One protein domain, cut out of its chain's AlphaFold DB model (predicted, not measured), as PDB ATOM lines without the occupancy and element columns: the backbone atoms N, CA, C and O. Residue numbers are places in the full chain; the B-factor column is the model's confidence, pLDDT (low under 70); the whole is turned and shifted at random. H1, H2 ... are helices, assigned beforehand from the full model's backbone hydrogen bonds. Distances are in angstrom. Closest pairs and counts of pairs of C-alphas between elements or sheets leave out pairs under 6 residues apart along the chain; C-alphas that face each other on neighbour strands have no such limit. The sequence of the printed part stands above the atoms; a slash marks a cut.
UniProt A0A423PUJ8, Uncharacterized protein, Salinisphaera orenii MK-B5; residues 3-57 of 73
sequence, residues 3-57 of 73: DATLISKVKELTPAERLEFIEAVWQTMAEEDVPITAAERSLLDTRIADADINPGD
ATOM      1  N   ASP A   3     136.722 125.301 187.805       93.69
ATOM      2  CA  ASP A   3     137.525 126.517 187.652       93.69
ATOM      3  C   ASP A   3     136.637 127.773 187.542       93.69
ATOM      4  O   ASP A   3     135.730 127.854 186.709       93.69
ATOM      5  N   ALA A   4     136.911 128.779 188.376       92.38
ATOM      6  CA  ALA A   4     136.170 130.039 188.392       92.38
ATOM      7  C   ALA A   4     136.266 130.805 187.060       92.38
ATOM      8  O   ALA A   4     135.315 131.482 186.668       92.38
ATOM      9  N   THR A   5     137.382 130.679 186.340       94.88
ATOM     10  CA  THR A   5     137.577 131.304 185.025       94.88
ATOM     11  C   THR A   5     136.685 130.667 183.962       94.88
ATOM     12  O   THR A   5     136.133 131.378 183.121       94.88
ATOM     13  N   LEU A   6     136.460 129.351 184.039       94.25
ATOM     14  CA  LEU A   6     135.533 128.639 183.162       94.25
ATOM     15  C   LEU A   6     134.092 129.103 183.401       94.25
ATOM     16  O   LEU A   6     133.368 129.384 182.449       94.25
ATOM     17  N   ILE A   7     133.696 129.266 184.666       94.06
ATOM     18  CA  ILE A   7     132.367 129.780 185.022       94.06
ATOM     19  C   ILE A   7     132.144 131.197 184.483       94.06
ATOM     20  O   ILE A   7     131.054 131.494 183.996       94.06
ATOM     21  N   SER A   8     133.152 132.072 184.543       95.69
ATOM     22  CA  SER A   8     133.051 133.418 183.964       95.69
ATOM     23  C   SER A   8     132.821 133.375 182.452       95.69
ATOM     24  O   SER A   8     131.915 134.047 181.973       95.69
ATOM     25  N   LYS A   9     133.536 132.514 181.718       95.88
ATOM     26  CA  LYS A   9     133.340 132.345 180.267       95.88
ATOM     27  C   LYS A   9     131.948 131.819 179.917       95.88
ATOM     28  O   LYS A   9     131.295 132.349 179.028       95.88
ATOM     29  N   VAL A  10     131.441 130.829 180.655       95.88
ATOM     30  CA  VAL A  10     130.076 130.309 180.444       95.88
ATOM     31  C   VAL A  10     129.017 131.394 180.688       95.88
ATOM     32  O   VAL A  10     127.984 131.417 180.022       95.88
ATOM     33  N   LYS A  11     129.260 132.332 181.613       95.56
ATOM     34  CA  LYS A  11     128.353 133.464 181.865       95.56
ATOM     35  C   LYS A  11     128.329 134.498 180.736       95.56
ATOM     36  O   LYS A  11     127.343 135.224 180.641       95.56
ATOM     37  N   GLU A  12     129.353 134.560 179.895       97.62
ATOM     38  CA  GLU A  12     129.385 135.447 178.723       97.62
ATOM     39  C   GLU A  12     128.549 134.897 177.557       97.62
ATOM     40  O   GLU A  12     128.076 135.670 176.729       97.62
ATOM     41  N   LEU A  13     128.294 133.583 177.537       98.00
ATOM     42  CA  LEU A  13     127.443 132.934 176.541       98.00
ATOM     43  C   LEU A  13     125.976 133.368 176.672       98.00
ATOM     44  O   LEU A  13     125.444 133.522 177.784       98.00
ATOM     45  N   THR A  14     125.298 133.473 175.531       98.25
ATOM     46  CA  THR A  14     123.839 133.586 175.444       98.25
ATOM     47  C   THR A  14     123.157 132.318 175.974       98.25
ATOM     48  O   THR A  14     123.773 131.254 176.044       98.25
ATOM     49  N   PRO A  15     121.862 132.369 176.342       97.44
ATOM     50  CA  PRO A  15     121.150 131.176 176.801       97.44
ATOM     51  C   PRO A  15     121.180 130.004 175.809       97.44
ATOM     52  O   PRO A  15     121.292 128.862 176.242       97.44
ATOM     53  N   ALA A  16     121.114 130.282 174.503       97.44
ATOM     54  CA  ALA A  16     121.180 129.250 173.469       97.44
ATOM     55  C   ALA A  16     122.567 128.588 173.421       97.44
ATOM     56  O   ALA A  16     122.659 127.369 173.514       97.44
ATOM     57  N   GLU A  17     123.638 129.385 173.394       97.88
ATOM     58  CA  GLU A  17     125.020 128.878 173.409       97.88
ATOM     59  C   GLU A  17     125.337 128.095 174.689       97.88
ATOM     60  O   GLU A  17     126.109 127.142 174.666       97.88
ATOM     61  N   ARG A  18     124.730 128.457 175.828       97.75
ATOM     62  CA  ARG A  18     124.876 127.669 177.062       97.75
ATOM     63  C   ARG A  18     124.233 126.296 176.947       97.75
ATOM     64  O   ARG A  18     124.806 125.342 177.458       97.75
ATOM     65  N   LEU A  19     123.054 126.201 176.333       97.06
ATOM     66  CA  LEU A  19     122.395 124.912 176.117       97.06
ATOM     67  C   LEU A  19     123.222 124.036 175.173       97.06
ATOM     68  O   LEU A  19     123.477 122.882 175.504       97.06
ATOM     69  N   GLU A  20     123.717 124.609 174.076       97.25
ATOM     70  CA  GLU A  20     124.626 123.924 173.151       97.25
ATOM     71  C   GLU A  20     125.912 123.467 173.856       97.25
ATOM     72  O   GLU A  20     126.344 122.330 173.697       97.25
ATOM     73  N   PHE A  21     126.501 124.314 174.705       96.81
ATOM     74  CA  PHE A  21     127.680 123.948 175.488       96.81
ATOM     75  C   PHE A  21     127.399 122.804 176.472       96.81
ATOM     76  O   PHE A  21     128.229 121.910 176.610       96.81
ATOM     77  N   ILE A  22     126.241 122.807 177.146       96.12
ATOM     78  CA  ILE A  22     125.836 121.710 178.039       96.12
ATOM     79  C   ILE A  22     125.737 120.400 177.254       96.12
ATOM     80  O   ILE A  22     126.277 119.394 177.707       96.12
ATOM     81  N   GLU A  23     125.099 120.417 176.083       96.62
ATOM     82  CA  GLU A  23     125.004 119.246 175.212       96.62
ATOM     83  C   GLU A  23     126.390 118.778 174.756       96.62
ATOM     84  O   GLU A  23     126.718 117.604 174.900       96.62
ATOM     85  N   ALA A  24     127.245 119.692 174.294       96.94
ATOM     86  CA  ALA A  24     128.597 119.367 173.857       96.94
ATOM     87  C   ALA A  24     129.431 118.731 174.979       96.94
ATOM     88  O   ALA A  24     130.092 117.724 174.746       96.94
ATOM     89  N   VAL A  25     129.374 119.278 176.201       95.12
ATOM     90  CA  VAL A  25     130.043 118.693 177.374       95.12
ATOM     91  C   VAL A  25     129.465 117.316 177.690       95.12
ATOM     92  O   VAL A  25     130.230 116.388 177.944       95.12
ATOM     93  N   TRP A  26     128.144 117.156 177.626       95.31
ATOM     94  CA  TRP A  26     127.490 115.871 177.861       95.31
ATOM     95  C   TRP A  26     127.974 114.793 176.883       95.31
ATOM     96  O   TRP A  26     128.278 113.680 177.301       95.31
ATOM     97  N   GLN A  27     128.146 115.133 175.603       95.81
ATOM     98  CA  GLN A  27     128.663 114.217 174.576       95.81
ATOM     99  C   GLN A  27     130.136 113.823 174.770       95.81
ATOM    100  O   GLN A  27     130.611 112.898 174.114       95.81
ATOM    101  N   THR A  28     130.880 114.506 175.647       95.25
ATOM    102  CA  THR A  28     132.258 114.099 175.980       95.25
ATOM    103  C   THR A  28     132.328 112.974 177.007       95.25
ATOM    104  O   THR A  28     133.411 112.437 177.225       95.25
ATOM    105  N   MET A  29     131.204 112.634 177.642       95.19
ATOM    106  CA  MET A  29     131.138 111.631 178.698       95.19
ATOM    107  C   MET A  29     130.801 110.262 178.109       95.19
ATOM    108  O   MET A  29     129.858 110.128 177.327       95.19
ATOM    109  N   ALA A  30     131.554 109.242 178.505       92.69
ATOM    110  CA  ALA A  30     131.243 107.849 178.221       92.69
ATOM    111  C   ALA A  30     130.382 107.242 179.344       92.69
ATOM    112  O   ALA A  30     130.305 107.778 180.452       92.69
ATOM    113  N   GLU A  31     129.732 106.105 179.082       87.75
ATOM    114  CA  GLU A  31     128.917 105.418 180.098       87.75
ATOM    115  C   GLU A  31     129.771 105.003 181.309       87.75
ATOM    116  O   GLU A  31     129.317 105.039 182.453       87.75
ATOM    117  N   GLU A  32     131.041 104.683 181.070       92.19
ATOM    118  CA  GLU A  32     131.997 104.286 182.098       92.19
ATOM    119  C   GLU A  32     132.418 105.444 183.015       92.19
ATOM    120  O   GLU A  32     132.871 105.190 184.133       92.19
ATOM    121  N   ASP A  33     132.255 106.700 182.578       94.50
ATOM    122  CA  ASP A  33     132.576 107.883 183.386       94.50
ATOM    123  C   ASP A  33     131.527 108.128 184.482       94.50
ATOM    124  O   ASP A  33     131.827 108.730 185.518       94.50
ATOM    125  N   VAL A  34     130.292 107.653 184.270       90.56
ATOM    126  CA  VAL A  34     129.171 107.765 185.216       90.56
ATOM    127  C   VAL A  34     128.444 106.421 185.312       90.56
ATOM    128  O   VAL A  34     127.311 106.281 184.844       90.56
ATOM    129  N   PRO A  35     129.084 105.408 185.922       91.75
ATOM    130  CA  PRO A  35     128.493 104.087 186.013       91.75
ATOM    131  C   PRO A  35     127.256 104.132 186.911       91.75
ATOM    132  O   PRO A  35     127.309 104.618 188.041       91.75
ATOM    133  N   ILE A  36     126.153 103.572 186.421       94.12
ATOM    134  CA  ILE A  36     124.940 103.373 187.215       94.12
ATOM    135  C   ILE A  36     124.914 101.966 187.809       94.12
ATOM    136  O   ILE A  36     125.353 100.985 187.202       94.12
ATOM    137  N   THR A  37     124.376 101.849 189.014       96.38
ATOM    138  CA  THR A  37     124.145 100.561 189.666       96.38
ATOM    139  C   THR A  37     123.036  99.780 188.957       96.38
ATOM    140  O   THR A  37     122.161 100.340 188.296       96.38
ATOM    141  N   ALA A  38     123.011  98.459 189.152       97.00
ATOM    142  CA  ALA A  38     121.927  97.621 188.636       97.00
ATOM    143  C   ALA A  38     120.541  98.054 189.161       97.00
ATOM    144  O   ALA A  38     119.548  97.953 188.444       97.00
ATOM    145  N   ALA A  39     120.479  98.567 190.394       97.56
ATOM    146  CA  ALA A  39     119.245  99.075 190.986       97.56
ATOM    147  C   ALA A  39     118.758 100.355 190.286       97.56
ATOM    148  O   ALA A  39     117.572 100.474 189.985       97.56
ATOM    149  N   GLU A  40     119.664 101.285 189.981       97.38
ATOM    150  CA  GLU A  40     119.338 102.504 189.231       97.38
ATOM    151  C   GLU A  40     118.908 102.181 187.800       97.38
ATOM    152  O   GLU A  40     117.904 102.719 187.338       97.38
ATOM    153  N   ARG A  41     119.591 101.246 187.127       95.94
ATOM    154  CA  ARG A  41     119.186 100.772 185.795       95.94
ATOM    155  C   ARG A  41     117.776 100.183 185.812       95.94
ATOM    156  O   ARG A  41     116.931 100.622 185.045       95.94
ATOM    157  N   SER A  42     117.491  99.277 186.748       97.94
ATOM    158  CA  SER A  42     116.155  98.685 186.892       97.94
ATOM    159  C   SER A  42     115.072  99.729 187.181       97.94
ATOM    160  O   SER A  42     113.942  99.585 186.710       97.94
ATOM    161  N   LEU A  43     115.393 100.768 187.962       98.00
ATOM    162  CA  LEU A  43     114.476 101.873 188.227       98.00
ATOM    163  C   LEU A  43     114.182 102.665 186.948       98.00
ATOM    164  O   LEU A  43     113.021 102.963 186.679       98.00
ATOM    165  N   LEU A  44     115.211 102.998 186.165       96.19
ATOM    166  CA  LEU A  44     115.055 103.712 184.897       96.19
ATOM    167  C   LEU A  44     114.228 102.897 183.898       96.19
ATOM    168  O   LEU A  44     113.251 103.424 183.372       96.19
ATOM    169  N   ASP A  45     114.548 101.613 183.725       97.38
ATOM    170  CA  ASP A  45     113.819 100.706 182.829       97.38
ATOM    171  C   ASP A  45     112.329 100.636 183.203       97.38
ATOM    172  O   ASP A  45     111.452 100.722 182.344       97.38
ATOM    173  N   THR A  46     112.028 100.562 184.506       97.12
ATOM    174  CA  THR A  46     110.647 100.554 185.011       97.12
ATOM    175  C   THR A  46     109.923 101.867 184.710       97.12
ATOM    176  O   THR A  46     108.769 101.847 184.295       97.12
ATOM    177  N   ARG A  47     110.586 103.014 184.906       95.38
ATOM    178  CA  ARG A  47     109.981 104.336 184.672       95.38
ATOM    179  C   ARG A  47     109.739 104.625 183.194       95.38
ATOM    180  O   ARG A  47     108.766 105.295 182.878       95.38
ATOM    181  N   ILE A  48     110.608 104.136 182.314       95.75
ATOM    182  CA  ILE A  48     110.421 104.251 180.864       95.75
ATOM    183  C   ILE A  48     109.217 103.407 180.433       95.75
ATOM    184  O   ILE A  48     108.320 103.925 179.778       95.75
ATOM    185  N   ALA A  49     109.142 102.148 180.880       97.00
ATOM    186  CA  ALA A  49     108.013 101.274 180.562       97.00
ATOM    187  C   ALA A  49     106.670 101.824 181.078       97.00
ATOM    188  O   ALA A  49     105.652 101.709 180.401       97.00
ATOM    189  N   ASP A  50     106.666 102.431 182.266       95.69
ATOM    190  CA  ASP A  50     105.488 103.098 182.823       95.69
ATOM    191  C   ASP A  50     105.041 104.292 181.963       95.69
ATOM    192  O   ASP A  50     103.862 104.395 181.634       95.69
ATOM    193  N   ALA A  51     105.979 105.143 181.527       93.06
ATOM    194  CA  ALA A  51     105.681 106.280 180.654       93.06
ATOM    195  C   ALA A  51     105.115 105.843 179.289       93.06
ATOM    196  O   ALA A  51     104.160 106.444 178.795       93.06
ATOM    197  N   ASP A  52     105.644 104.758 178.713       94.56
ATOM    198  CA  ASP A  52     105.164 104.205 177.442       94.56
ATOM    199  C   ASP A  52     103.721 103.670 177.538       94.56
ATOM    200  O   ASP A  52     102.941 103.782 176.588       94.56
ATOM    201  N   ILE A  53     103.351 103.081 178.680       96.81
ATOM    202  CA  ILE A  53     102.012 102.516 178.916       96.81
ATOM    203  C   ILE A  53     101.015 103.604 179.348       96.81
ATOM    204  O   ILE A  53      99.826 103.500 179.031       96.81
ATOM    205  N   ASN A  54     101.490 104.659 180.015       94.75
ATOM    206  CA  ASN A  54     100.678 105.731 180.588       94.75
ATOM    207  C   ASN A  54     101.045 107.121 180.016       94.75
ATOM    208  O   ASN A  54     101.383 108.034 180.771       94.75
ATOM    209  N   PRO A  55     100.903 107.362 178.697       87.19
ATOM    210  CA  PRO A  55     101.332 108.620 178.068       87.19
ATOM    211  C   PRO A  55     100.545 109.860 178.539       87.19
ATOM    212  O   PRO A  55     100.910 110.988 178.225       87.19
ATOM    213  N   GLY A  56      99.431 109.667 179.256       90.25
ATOM    214  CA  GLY A  56      98.619 110.740 179.834       90.25
ATOM    215  C   GLY A  56      98.991 111.124 181.270       90.25
ATOM    216  O   GLY A  56      98.449 112.106 181.773       90.25
ATOM    217  N   ASP A  57      99.892 110.383 181.920       89.50
ATOM    218  CA  ASP A  57     100.268 110.613 183.324       89.50
ATOM    219  C   ASP A  57     101.332 111.713 183.484       89.50
ATOM    220  O   ASP A  57     101.664 112.143 184.595       89.50
TER     221      ASP A  57
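What this domain is: This is residues 3 to 57 of the 73 residues of an uncharacterized protein of Salinisphaera orenii MK-B5 (UniProt A0A423PUJ8). The printed part is an open, strung-out chain of three helices: H1 and H2 make a loose V joined by a tight link, and a long link leads away to H3, which stands alone at the far end. The 55 printed residues hold three named helices, H1, H2, H3 in chain order, and no named strand; the class is all helix. The whole is extended, with a radius of gyration of the C-alphas of 17.0 A, and flat, spanning 43 by 30 by 16 A.

How they stand to each other: Start at H1, residues 4 to 12, and go on to H2, residues 15 to 26: they are close but not clearly touching. Their closest C-alphas, of Val 10 and Arg 18, are 6.7 A apart. They run opposite ways at a steep tilt of 45 degrees. H3, residues 38 to 53, is apart from both. In H1, H2 and H3 every O i to N i+4 pair is within hydrogen-bond range.

Where its parts are: Find C-alpha 4 at (136.170, 130.039, 188.392), where H1 begins its 13.0 A. H2 covers 16.6 A. H3 runs 22.7 A to C-alpha 53 at (102.012, 102.516, 178.916).

The domain as a whole: The farthest C-alphas, of Thr 5 and Ile 53, are 46.2 A apart. The link from H2 to H3 is long, with 11 residues. The printed part has no cut, and no printed residue is under 70 in pLDDT.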